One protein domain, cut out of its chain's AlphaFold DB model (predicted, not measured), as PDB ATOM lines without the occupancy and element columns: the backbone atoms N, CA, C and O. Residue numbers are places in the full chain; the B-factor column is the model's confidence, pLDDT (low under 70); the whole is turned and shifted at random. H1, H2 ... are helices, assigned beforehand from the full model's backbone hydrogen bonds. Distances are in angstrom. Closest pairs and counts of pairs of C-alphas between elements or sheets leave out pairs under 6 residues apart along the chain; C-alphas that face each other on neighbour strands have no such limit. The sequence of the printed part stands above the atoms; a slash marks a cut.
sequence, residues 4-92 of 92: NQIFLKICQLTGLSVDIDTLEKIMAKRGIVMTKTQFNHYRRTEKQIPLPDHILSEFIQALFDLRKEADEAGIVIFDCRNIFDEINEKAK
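This is residues 4 to 92 of the 92 residues of an uncharacterized protein of Acinetobacter ursingii (UniProt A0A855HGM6). A small body of four helices with a free arm: the long helix H4 has the shorter H1 near it, running the same way, while H2 crosses H4 about perpendicular to it and H3 meets the first residues of H1 at a corner, apart from H4. From the far end of H4 the chain leads to residues 79 to 92, with the short helix H5, which stick out from the body. The printed part has 89 residues with five named helices, H1 to H5 in order along the chain, and no named strand; the class is all helix. The whole is loose, with a radius of gyration of the C-alphas of 15.3 A, and it spans 45 by 34 by 20 A.

H4, residues 53 to 72, is the longest helix, 29.0 A from C-alpha 53 at (155.272, 111.160, 186.288) to C-alpha 72 at (152.123, 103.210, 158.620). H1, residues 4 to 13, is 14.2 A long and begins at C-alpha 4 at (147.072, 116.467, 185.392). H2, residues 20 to 28, is 12.1 A long. H3, residues 36 to 43, is 10.6 A long. H5, residues 83 to 90, is 10.7 A long and ends at C-alpha 90 at (136.598, 131.628, 157.398).

H4 touches H2 with residues 58 to 66 alone; the closest C-alphas are those of Ile 26 and Ala 62, 5.7 A apart, and the two lines are about perpendicular at 79 degrees. H4 and H1 are close but not clearly touching, their closest C-alphas being those of Phe 7 and Leu 56 at 6.9 A. They run the same way at a shallow tilt of 16 degrees. H1 touches H3, about perpendicular at 82 degrees, with the closest C-alphas those of Asn 4 and Tyr 42, 5.8 A apart. H2 and H3 are close but not clearly touching, with the C-alphas of Ile 20 and Lys 36 the closest at 7.5 A, and they are about perpendicular at 81 degrees. H1 and H2 are apart, as are H3 and H4. H5 touches no helix and is apart from H1, H2, H3 and H4. In H1, H2, H3, H4 and H5 every O i to N i+4 pair is within hydrogen-bond range.

The two C-alphas farthest apart are those of Gly 31 and Lys 92, 48.6 A. Without residues 79 to 92, which stand free, the body has 75 residues, spans 41 by 23 by 19 A and has a radius of gyration of 12.3 A. The printed part has no cut and no long link; its four links are short, that from H4 to H5 having 10 residues. The mean pLDDT of the printed part is 81.2, and it is under 70 at residues 17 to 18, 45 to 48, 78 to 79 and 91 to 92.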
ATOM      1  N   ASN A   4     148.483 116.511 185.755       87.00
ATOM      2  CA  ASN A   4     147.072 116.467 185.392       87.00
ATOM      3  C   ASN A   4     146.703 117.590 184.412       87.00
ATOM      4  O   ASN A   4     145.944 117.354 183.479       87.00
ATOM      5  N   GLN A   5     147.245 118.803 184.587       87.50
ATOM      6  CA  GLN A   5     147.032 119.906 183.644       87.50
ATOM      7  C   GLN A   5     147.674 119.623 182.277       87.50
ATOM      8  O   GLN A   5     147.071 119.946 181.256       87.50
ATOM      9  N   ILE A   6     148.863 119.008 182.243       88.62
ATOM     10  CA  ILE A   6     149.517 118.574 180.996       88.62
ATOM     11  C   ILE A   6     148.655 117.515 180.304       88.62
ATOM     12  O   ILE A   6     148.269 117.685 179.149       88.62
ATOM     13  N   PHE A   7     148.299 116.462 181.037       88.38
ATOM     14  CA  PHE A   7     147.456 115.368 180.572       88.38
ATOM     15  C   PHE A   7     146.133 115.870 179.980       88.38
ATOM     16  O   PHE A   7     145.773 115.506 178.862       88.38
ATOM     17  N   LEU A   8     145.444 116.767 180.691       87.00
ATOM     18  CA  LEU A   8     144.191 117.376 180.247       87.00
ATOM     19  C   LEU A   8     144.339 118.160 178.944       87.00
ATOM     20  O   LEU A   8     143.531 117.976 178.035       87.00
ATOM     21  N   LYS A   9     145.367 119.009 178.837       87.06
ATOM     22  CA  LYS A   9     145.626 119.774 177.611       87.06
ATOM     23  C   LYS A   9     145.901 118.855 176.427       87.06
ATOM     24  O   LYS A   9     145.359 119.077 175.352       87.06
ATOM     25  N   ILE A  10     146.691 117.804 176.629       86.88
ATOM     26  CA  ILE A  10     146.973 116.832 175.571       86.88
ATOM     27  C   ILE A  10     145.685 116.113 175.151       86.88
ATOM     28  O   ILE A  10     145.402 116.052 173.963       86.88
ATOM     29  N   CYS A  11     144.857 115.656 176.096       84.25
ATOM     30  CA  CYS A  11     143.572 115.016 175.784       84.25
ATOM     31  C   CYS A  11     142.613 115.929 174.999       84.25
ATOM     32  O   CYS A  11     141.806 115.443 174.206       84.25
ATOM     33  N   GLN A  12     142.660 117.243 175.242       82.81
ATOM     34  CA  GLN A  12     141.890 118.229 174.479       82.81
ATOM     35  C   GLN A  12     142.424 118.379 173.052       82.81
ATOM     36  O   GLN A  12     141.635 118.388 172.115       82.81
ATOM     37  N   LEU A  13     143.749 118.445 172.887       80.31
ATOM     38  CA  LEU A  13     144.395 118.564 171.576       80.31
ATOM     39  C   LEU A  13     144.208 117.315 170.711       80.31
ATOM     40  O   LEU A  13     144.075 117.425 169.497       80.31
ATOM     41  N   THR A  14     144.193 116.132 171.324       77.00
ATOM     42  CA  THR A  14     144.111 114.861 170.597       77.00
ATOM     43  C   THR A  14     142.686 114.349 170.391       77.00
ATOM     44  O   THR A  14     142.494 113.296 169.794       77.00
ATOM     45  N   GLY A  15     141.667 115.026 170.928       71.81
ATOM     46  CA  GLY A  15     140.291 114.516 170.913       71.81
ATOM     47  C   GLY A  15     140.064 113.287 171.810       71.81
ATOM     48  O   GLY A  15     138.927 112.860 171.983       71.81
ATOM     49  N   LEU A  16     141.095 112.765 172.484       73.81
ATOM     50  CA  LEU A  16     140.974 111.628 173.409       73.81
ATOM     51  C   LEU A  16     140.201 111.969 174.690       73.81
ATOM     52  O   LEU A  16     139.843 111.089 175.467       73.81
ATOM     53  N   SER A  17     139.898 113.249 174.921       67.88
ATOM     54  CA  SER A  17     139.007 113.668 176.008       67.88
ATOM     55  C   SER A  17     137.587 113.085 175.904       67.88
ATOM     56  O   SER A  17     136.901 113.000 176.930       67.88
ATOM     57  N   VAL A  18     137.150 112.673 174.706       60.53
ATOM     58  CA  VAL A  18     135.837 112.048 174.463       60.53
ATOM     59  C   VAL A  18     135.910 110.543 174.191       60.53
ATOM     60  O   VAL A  18     134.901 109.865 174.358       60.53
ATOM     61  N   ASP A  19     137.088 110.010 173.857       75.12
ATOM     62  CA  ASP A  19     137.287 108.596 173.524       75.12
ATOM     63  C   ASP A  19     138.174 107.885 174.560       75.12
ATOM     64  O   ASP A  19     139.377 107.669 174.386       75.12
ATOM     65  N   ILE A  20     137.543 107.544 175.686       75.50
ATOM     66  CA  ILE A  20     138.196 106.871 176.818       75.50
ATOM     67  C   ILE A  20     138.624 105.453 176.440       75.50
ATOM     68  O   ILE A  20     139.658 104.990 176.914       75.50
ATOM     69  N   ASP A  21     137.857 104.771 175.590       81.88
ATOM     70  CA  ASP A  21     138.128 103.379 175.236       81.88
ATOM     71  C   ASP A  21     139.393 103.279 174.366       81.88
ATOM     72  O   ASP A  21     140.206 102.374 174.561       81.88
ATOM     73  N   THR A  22     139.617 104.226 173.448       83.44
ATOM     74  CA  THR A  22     140.892 104.324 172.715       83.44
ATOM     75  C   THR A  22     142.050 104.630 173.657       83.44
ATOM     76  O   THR A  22     143.105 104.003 173.558       83.44
ATOM     77  N   LEU A  23     141.852 105.536 174.615       82.00
ATOM     78  CA  LEU A  23     142.882 105.874 175.591       82.00
ATOM     79  C   LEU A  23     143.247 104.682 176.495       82.00
ATOM     80  O   LEU A  23     144.421 104.442 176.763       82.00
ATOM     81  N   GLU A  24     142.264 103.888 176.917       85.94
ATOM     82  CA  GLU A  24     142.479 102.649 177.669       85.94
ATOM     83  C   GLU A  24     143.277 101.628 176.844       85.94
ATOM     84  O   GLU A  24     144.261 101.072 177.332       85.94
ATOM     85  N   LYS A  25     142.926 101.444 175.563       87.00
ATOM     86  CA  LYS A  25     143.629 100.524 174.654       87.00
ATOM     87  C   LYS A  25     145.097 100.901 174.453       87.00
ATOM     88  O   LYS A  25     145.953 100.020 174.514       87.00
ATOM     89  N   ILE A  26     145.408 102.180 174.221       88.19
ATOM     90  CA  ILE A  26     146.801 102.604 173.993       88.19
ATOM     91  C   ILE A  26     147.642 102.514 175.272       88.19
ATOM     92  O   ILE A  26     148.805 102.128 175.208       88.19
ATOM     93  N   MET A  27     147.057 102.790 176.443       89.06
ATOM     94  CA  MET A  27     147.759 102.667 177.726       89.06
ATOM     95  C   MET A  27     147.993 101.201 178.110       89.06
ATOM     96  O   MET A  27     149.067 100.857 178.608       89.06
ATOM     97  N   ALA A  28     147.034 100.319 177.811       89.44
ATOM     98  CA  ALA A  28     147.159  98.885 178.052       89.44
ATOM     99  C   ALA A  28     148.314  98.255 177.253       89.44
ATOM    100  O   ALA A  28     149.033  97.415 177.795       89.44
ATOM    101  N   LYS A  29     148.565  98.710 176.012       88.69
ATOM    102  CA  LYS A  29     149.741  98.291 175.217       88.69
ATOM    103  C   LYS A  29     151.071  98.569 175.930       88.69
ATOM    104  O   LYS A  29     152.052  97.877 175.681       88.69
ATOM    105  N   ARG A  30     151.096  99.557 176.828       88.69
ATOM    106  CA  ARG A  30     152.278  99.965 177.602       88.69
ATOM    107  C   ARG A  30     152.287  99.412 179.030       88.69
ATOM    108  O   ARG A  30     153.061  99.858 179.868       88.69
ATOM    109  N   GLY A  31     151.424  98.436 179.322       87.94
ATOM    110  CA  GLY A  31     151.354  97.776 180.628       87.94
ATOM    111  C   GLY A  31     150.671  98.603 181.719       87.94
ATOM    112  O   GLY A  31     150.701  98.214 182.886       87.94
ATOM    113  N   ILE A  32     150.034  99.724 181.366       88.94
ATOM    114  CA  ILE A  32     149.282 100.545 182.313       88.94
ATOM    115  C   ILE A  32     147.808 100.177 182.229       88.94
ATOM    116  O   ILE A  32     147.117 100.492 181.261       88.94
ATOM    117  N   VAL A  33     147.304  99.565 183.299       84.44
ATOM    118  CA  VAL A  33     145.869  99.360 183.494       84.44
ATOM    119  C   VAL A  33     145.320 100.571 184.234       84.44
ATOM    120  O   VAL A  33     145.468 100.700 185.448       84.44
ATOM    121  N   MET A  34     144.703 101.481 183.486       79.12
ATOM    122  CA  MET A  34     144.039 102.648 184.051       79.12
ATOM    123  C   MET A  34     142.529 102.456 183.993       79.12
ATOM    124  O   MET A  34     141.944 102.321 182.926       79.12
ATOM    125  N   THR A  35     141.882 102.479 185.154       80.62
ATOM    126  CA  THR A  35     140.422 102.363 185.235       80.62
ATOM    127  C   THR A  35     139.733 103.654 184.783       80.62
ATOM    128  O   THR A  35     140.260 104.758 184.962       80.62
ATOM    129  N   LYS A  36     138.488 103.547 184.298       78.25
ATOM    130  CA  LYS A  36     137.639 104.714 183.973       78.25
ATOM    131  C   LYS A  36     137.507 105.687 185.149       78.25
ATOM    132  O   LYS A  36     137.502 106.901 184.959       78.25
ATOM    133  N   THR A  37     137.461 105.166 186.375       82.81
ATOM    134  CA  THR A  37     137.444 105.974 187.602       82.81
ATOM    135  C   THR A  37     138.723 106.792 187.762       82.81
ATOM    136  O   THR A  37     138.631 107.995 187.996       82.81
ATOM    137  N   GLN A  38     139.903 106.187 187.588       81.06
ATOM    138  CA  GLN A  38     141.185 106.902 187.659       81.06
ATOM    139  C   GLN A  38     141.298 107.968 186.571       81.06
ATOM    140  O   GLN A  38     141.670 109.100 186.867       81.06
ATOM    141  N   PHE A  39     140.890 107.654 185.340       79.44
ATOM    142  CA  PHE A  39     140.871 108.624 184.247       79.44
ATOM    143  C   PHE A  39     139.972 109.829 184.561       79.44
ATOM    144  O   PHE A  39     140.393 110.983 184.454       79.44
ATOM    145  N   ASN A  40     138.746 109.575 185.024       80.00
ATOM    146  CA  ASN A  40     137.820 110.627 185.444       80.00
ATOM    147  C   ASN A  40     138.368 111.444 186.619       80.00
ATOM    148  O   ASN A  40     138.121 112.648 186.700       80.00
ATOM    149  N   HIS A  41     139.130 110.812 187.509       82.81
ATOM    150  CA  HIS A  41     139.792 111.486 188.619       82.81
ATOM    151  C   HIS A  41     140.908 112.415 188.135       82.81
ATOM    152  O   HIS A  41     140.957 113.573 188.543       82.81
ATOM    153  N   TYR A  42     141.746 111.956 187.202       81.19
ATOM    154  CA  TYR A  42     142.806 112.774 186.607       81.19
ATOM    155  C   TYR A  42     142.261 113.958 185.804       81.19
ATOM    156  O   TYR A  42     142.915 115.001 185.741       81.19
ATOM    157  N   ARG A  43     141.046 113.827 185.254       76.56
ATOM    158  CA  ARG A  43     140.362 114.898 184.521       76.56
ATOM    159  C   ARG A  43     139.762 116.001 185.391       76.56
ATOM    160  O   ARG A  43     139.585 117.116 184.910       76.56
ATOM    161  N   ARG A  44     139.391 115.713 186.640       73.69
ATOM    162  CA  ARG A  44     138.730 116.689 187.524       73.69
ATOM    163  C   ARG A  44     139.774 117.578 188.183       73.69
ATOM    164  O   ARG A  44     140.739 117.062 188.716       73.69
ATOM    165  N   THR A  45     139.593 118.895 188.173       61.34
ATOM    166  CA  THR A  45     140.578 119.881 188.665       61.34
ATOM    167  C   THR A  45     140.610 120.053 190.185       61.34
ATOM    168  O   THR A  45     141.620 120.499 190.713       61.34
ATOM    169  N   GLU A  46     139.543 119.690 190.905       53.25
ATOM    170  CA  GLU A  46     139.327 120.193 192.275       53.25
ATOM    171  C   GLU A  46     139.619 119.199 193.412       53.25
ATOM    172  O   GLU A  46     139.622 119.593 194.574       53.25
ATOM    173  N   LYS A  47     139.911 117.922 193.125       56.66
ATOM    174  CA  LYS A  47     140.279 116.913 194.145       56.66
ATOM    175  C   LYS A  47     141.226 115.862 193.559       56.66
ATOM    176  O   LYS A  47     140.832 114.716 193.378       56.66
ATOM    177  N   GLN A  48     142.442 116.243 193.169       65.62
ATOM    178  CA  GLN A  48     143.312 115.362 192.382       65.62
ATOM    179  C   GLN A  48     144.203 114.473 193.245       65.62
ATOM    180  O   GLN A  48     145.023 114.952 194.022       65.62
ATOM    181  N   ILE A  49     144.106 113.164 193.012       73.81
ATOM    182  CA  ILE A  49     145.291 112.314 193.102       73.81
ATOM    183  C   ILE A  49     146.170 112.778 191.931       73.81
ATOM    184  O   ILE A  49     145.682 112.789 190.790       73.81
ATOM    185  N   PRO A  50     147.400 113.247 192.191       81.62
ATOM    186  CA  PRO A  50     148.280 113.704 191.129       81.62
ATOM    187  C   PRO A  50     148.570 112.542 190.182       81.62
ATOM    188  O   PRO A  50     148.844 111.426 190.624       81.62
ATOM    189  N   LEU A  51     148.489 112.807 188.881       86.94
ATOM    190  CA  LEU A  51     148.887 111.856 187.855       86.94
ATOM    191  C   LEU A  51     150.404 111.625 187.994       86.94
ATOM    192  O   LEU A  51     151.164 112.590 187.859       86.94
ATOM    193  N   PRO A  52     150.859 110.394 188.284       90.31
ATOM    194  CA  PRO A  52     152.279 110.125 188.481       90.31
ATOM    195  C   PRO A  52     153.105 110.405 187.221       90.31
ATOM    196  O   PRO A  52     152.631 110.176 186.106       90.31
ATOM    197  N   ASP A  53     154.360 110.824 187.395       91.88
ATOM    198  CA  ASP A  53     155.272 111.160 186.288       91.88
ATOM    199  C   ASP A  53     155.422 110.015 185.280       91.88
ATOM    200  O   ASP A  53     155.345 110.230 184.071       91.88
ATOM    201  N   HIS A  54     155.579 108.779 185.765       91.00
ATOM    202  CA  HIS A  54     155.724 107.610 184.896       91.00
ATOM    203  C   HIS A  54     154.467 107.364 184.048       91.00
ATOM    204  O   HIS A  54     154.582 107.047 182.871       91.00
ATOM    205  N   ILE A  55     153.268 107.589 184.602       89.75
ATOM    206  CA  ILE A  55     152.012 107.465 183.848       89.75
ATOM    207  C   ILE A  55     151.939 108.540 182.760       89.75
ATOM    208  O   ILE A  55     151.507 108.245 181.649       89.75
ATOM    209  N   LEU A  56     152.382 109.771 183.049       90.69
ATOM    210  CA  LEU A  56     152.438 110.835 182.043       90.69
ATOM    211  C   LEU A  56     153.410 110.494 180.914       90.69
ATOM    212  O   LEU A  56     153.084 110.688 179.745       90.69
ATOM    213  N   SER A  57     154.594 109.997 181.272       93.06
ATOM    214  CA  SER A  57     155.627 109.604 180.317       93.06
ATOM    215  C   SER A  57     155.111 108.518 179.375       93.06
ATOM    216  O   SER A  57     155.148 108.693 178.160       93.06
ATOM    217  N   GLU A  58     154.555 107.435 179.919       92.62
ATOM    218  CA  GLU A  58     153.995 106.349 179.109       92.62
ATOM    219  C   GLU A  58     152.790 106.806 178.279       92.62
ATOM    220  O   GLU A  58     152.650 106.390 177.133       92.62
ATOM    221  N   PHE A  59     151.955 107.709 178.801       90.69
ATOM    222  CA  PHE A  59     150.860 108.298 178.030       90.69
ATOM    223  C   PHE A  59     151.362 109.061 176.805       90.69
ATOM    224  O   PHE A  59     150.846 108.868 175.708       90.69
ATOM    225  N   ILE A  60     152.391 109.892 176.963       91.12
ATOM    226  CA  ILE A  60     152.986 110.624 175.840       91.12
ATOM    227  C   ILE A  60     153.596 109.647 174.827       91.12
ATOM    228  O   ILE A  60     153.375 109.808 173.628       91.12
ATOM    229  N   GLN A  61     154.308 108.615 175.289       92.12
ATOM    230  CA  GLN A  61     154.861 107.576 174.411       92.12
ATOM    231  C   GLN A  61     153.759 106.843 173.631       92.12
ATOM    232  O   GLN A  61     153.868 106.690 172.417       92.12
ATOM    233  N   ALA A  62     152.653 106.490 174.288       90.62
ATOM    234  CA  ALA A  62     151.515 105.832 173.651       90.62
ATOM    235  C   ALA A  62     150.894 106.674 172.519       90.62
ATOM    236  O   ALA A  62     150.421 106.124 171.527       90.62
ATOM    237  N   LEU A  63     150.915 108.006 172.632       89.31
ATOM    238  CA  LEU A  63     150.448 108.898 171.564       89.31
ATOM    239  C   LEU A  63     151.385 108.911 170.355       89.31
ATOM    240  O   LEU A  63     150.908 108.977 169.222       89.31
ATOM    241  N   PHE A  64     152.699 108.851 170.580       88.94
ATOM    242  CA  PHE A  64     153.669 108.744 169.493       88.94
ATOM    243  C   PHE A  64     153.562 107.402 168.774       88.94
ATOM    244  O   PHE A  64     153.564 107.382 167.544       88.94
ATOM    245  N   ASP A  65     153.393 106.308 169.518       90.00
ATOM    246  CA  ASP A  65     153.155 104.990 168.928       90.00
ATOM    247  C   ASP A  65     151.874 104.994 168.093       90.00
ATOM    248  O   ASP A  65     151.891 104.566 166.944       90.00
ATOM    249  N   LEU A  66     150.783 105.562 168.619       87.56
ATOM    250  CA  LEU A  66     149.520 105.683 167.889       87.56
ATOM    251  C   LEU A  66     149.680 106.492 166.592       87.56
ATOM    252  O   LEU A  66     149.158 106.100 165.551       87.56
ATOM    253  N   ARG A  67     150.411 107.614 166.639       86.81
ATOM    254  CA  ARG A  67     150.728 108.423 165.450       86.81
ATOM    255  C   ARG A  67     151.515 107.604 164.428       86.81
ATOM    256  O   ARG A  67     151.209 107.688 163.244       86.81
ATOM    257  N   LYS A  68     152.513 106.840 164.874       87.94
ATOM    258  CA  LYS A  68     153.355 106.007 164.010       87.94
ATOM    259  C   LYS A  68     152.554 104.876 163.362       87.94
ATOM    260  O   LYS A  68     152.618 104.721 162.151       87.94
ATOM    261  N   GLU A  69     151.765 104.142 164.146       88.12
ATOM    262  CA  GLU A  69     150.879 103.078 163.648       88.12
ATOM    263  C   GLU A  69     149.893 103.620 162.603       88.12
ATOM    264  O   GLU A  69     149.612 102.971 161.598       88.12
ATOM    265  N   ALA A  70     149.374 104.828 162.820       86.81
ATOM    266  CA  ALA A  70     148.466 105.457 161.878       86.81
ATOM    267  C   ALA A  70     149.160 105.901 160.587       86.81
ATOM    268  O   ALA A  70     148.618 105.671 159.510       86.81
ATOM    269  N   ASP A  71     150.363 106.469 160.682       86.69
ATOM    270  CA  ASP A  71     151.177 106.842 159.521       86.69
ATOM    271  C   ASP A  71     151.518 105.616 158.658       86.69
ATOM    272  O   ASP A  71     151.328 105.637 157.442       86.69
ATOM    273  N   GLU A  72     151.898 104.501 159.290       90.12
ATOM    274  CA  GLU A  72     152.123 103.210 158.620       90.12
ATOM    275  C   GLU A  72     150.855 102.676 157.930       90.12
ATOM    276  O   GLU A  72     150.937 102.031 156.884       90.12
ATOM    277  N   ALA A  73     149.675 102.978 158.476       88.69
ATOM    278  CA  ALA A  73     148.381 102.654 157.879       88.69
ATOM    279  C   ALA A  73     147.894 103.688 156.839       88.69
ATOM    280  O   ALA A  73     146.805 103.528 156.285       88.69
ATOM    281  N   GLY A  74     148.657 104.756 156.578       84.44
ATOM    282  CA  GLY A  74     148.254 105.861 155.701       84.44
ATOM    283  C   GLY A  74     147.137 106.745 156.275       84.44
ATOM    284  O   GLY A  74     146.497 107.498 155.540       84.44
ATOM    285  N   ILE A  75     146.880 106.654 157.581       81.69
ATOM    286  CA  ILE A  75     145.885 107.437 158.313       81.69
ATOM    287  C   ILE A  75     146.582 108.641 158.946       81.69
ATOM    288  O   ILE A  75     147.420 108.510 159.838       81.69
ATOM    289  N   VAL A  76     146.194 109.849 158.541       75.44
ATOM    290  CA  VAL A  76     146.763 111.074 159.113       75.44
ATOM    291  C   VAL A  76     146.009 111.451 160.390       75.44
ATOM    292  O   VAL A  76     144.892 111.958 160.342       75.44
ATOM    293  N   ILE A  77     146.629 111.221 161.549       70.19
ATOM    294  CA  ILE A  77     146.104 111.650 162.856       70.19
ATOM    295  C   ILE A  77     146.774 112.964 163.259       70.19
ATOM    296  O   ILE A  77     147.996 113.047 163.217       70.19
ATOM    297  N   PHE A  78     146.010 113.965 163.707       67.62
ATOM    298  CA  PHE A  78     146.501 115.309 164.067       67.62
ATOM    299  C   PHE A  78     147.158 116.034 162.874       67.62
ATOM    300  O   PHE A  78     148.325 116.440 162.940       67.62
ATOM    301  N   ASP A  79     146.431 116.141 161.756       67.56
ATOM    302  CA  ASP A  79     146.856 116.972 160.626       67.56
ATOM    303  C   ASP A  79     146.585 118.445 160.934       67.56
ATOM    304  O   ASP A  79     145.436 118.863 161.045       67.56
ATOM    305  N   CYS A  80     147.656 119.219 161.088       70.44
ATOM    306  CA  CYS A  80     147.567 120.665 161.263       70.44
ATOM    307  C   CYS A  80     147.976 121.439 160.005       70.44
ATOM    308  O   CYS A  80     148.101 122.665 160.057       70.44
ATOM    309  N   ARG A  81     148.238 120.750 158.887       73.06
ATOM    310  CA  ARG A  81     148.572 121.411 157.622       73.06
ATOM    311  C   ARG A  81     147.357 122.193 157.142       73.06
ATOM    312  O   ARG A  81     146.229 121.746 157.299       73.06
ATOM    313  N   ASN A  82     147.604 123.377 156.593       74.25
ATOM    314  CA  ASN A  82     146.587 124.293 156.069       74.25
ATOM    315  C   ASN A  82     145.566 124.818 157.101       74.25
ATOM    316  O   ASN A  82     144.734 125.641 156.741       74.25
ATOM    317  N   ILE A  83     145.650 124.444 158.390       78.88
ATOM    318  CA  ILE A  83     144.736 124.951 159.433       78.88
ATOM    319  C   ILE A  83     144.729 126.484 159.478       78.88
ATOM    320  O   ILE A  83     143.672 127.094 159.607       78.88
ATOM    321  N   PHE A  84     145.898 127.123 159.379       75.25
ATOM    322  CA  PHE A  84     145.975 128.586 159.396       75.25
ATOM    323  C   PHE A  84     145.318 129.218 158.168       75.25
ATOM    324  O   PHE A  84     144.668 130.254 158.301       75.25
ATOM    325  N   ASP A  85     145.452 128.586 157.006       81.12
ATOM    326  CA  ASP A  85     144.846 129.065 155.767       81.12
ATOM    327  C   ASP A  85     143.317 128.956 155.854       81.12
ATOM    328  O   ASP A  85     142.618 129.941 155.627       81.12
ATOM    329  N   GLU A  86     142.793 127.826 156.341       78.00
ATOM    330  CA  GLU A  86     141.355 127.626 156.562       78.00
ATOM    331  C   GLU A  86     140.755 128.591 157.600       78.00
ATOM    332  O   GLU A  86     139.631 129.074 157.434       78.00
ATOM    333  N   ILE A  87     141.477 128.879 158.690       82.38
ATOM    334  CA  ILE A  87     141.034 129.846 159.706       82.38
ATOM    335  C   ILE A  87     140.944 131.249 159.095       82.38
ATOM    336  O   ILE A  87     139.963 131.958 159.324       82.38
ATOM    337  N   ASN A  88     141.946 131.643 158.309       75.25
ATOM    338  CA  ASN A  88     141.995 132.957 157.675       75.25
ATOM    339  C   ASN A  88     140.941 133.120 156.571       75.25
ATOM    340  O   ASN A  88     140.435 134.226 156.377       75.25
ATOM    341  N   GLU A  89     140.592 132.047 155.861       77.25
ATOM    342  CA  GLU A  89     139.506 132.054 154.876       77.25
ATOM    343  C   GLU A  89     138.128 132.202 155.527       77.25
ATOM    344  O   GLU A  89     137.303 132.958 155.026       77.25
ATOM    345  N   LYS A  90     137.882 131.545 156.669       72.69
ATOM    346  CA  LYS A  90     136.598 131.628 157.398       72.69
ATOM    347  C   LYS A  90     136.394 132.926 158.182       72.69
ATOM    348  O   LYS A  90     135.282 133.191 158.629       72.69
ATOM    349  N   ALA A  91     137.458 133.693 158.412       69.25
ATOM    350  CA  ALA A  91     137.406 134.963 159.133       69.25
ATOM    351  C   ALA A  91     137.082 136.175 158.232       69.25
ATOM    352  O   ALA A  91     136.967 137.288 158.749       69.25
ATOM    353  N   LYS A  92     136.966 135.973 156.912       57.47
ATOM    354  CA  LYS A  92     136.539 136.979 155.924       57.47
ATOM    355  C   LYS A  92     135.055 136.845 155.607       57.47
ATOM    356  O   LYS A  92     134.444 137.906 155.354       57.47
TER     357      LYS A  92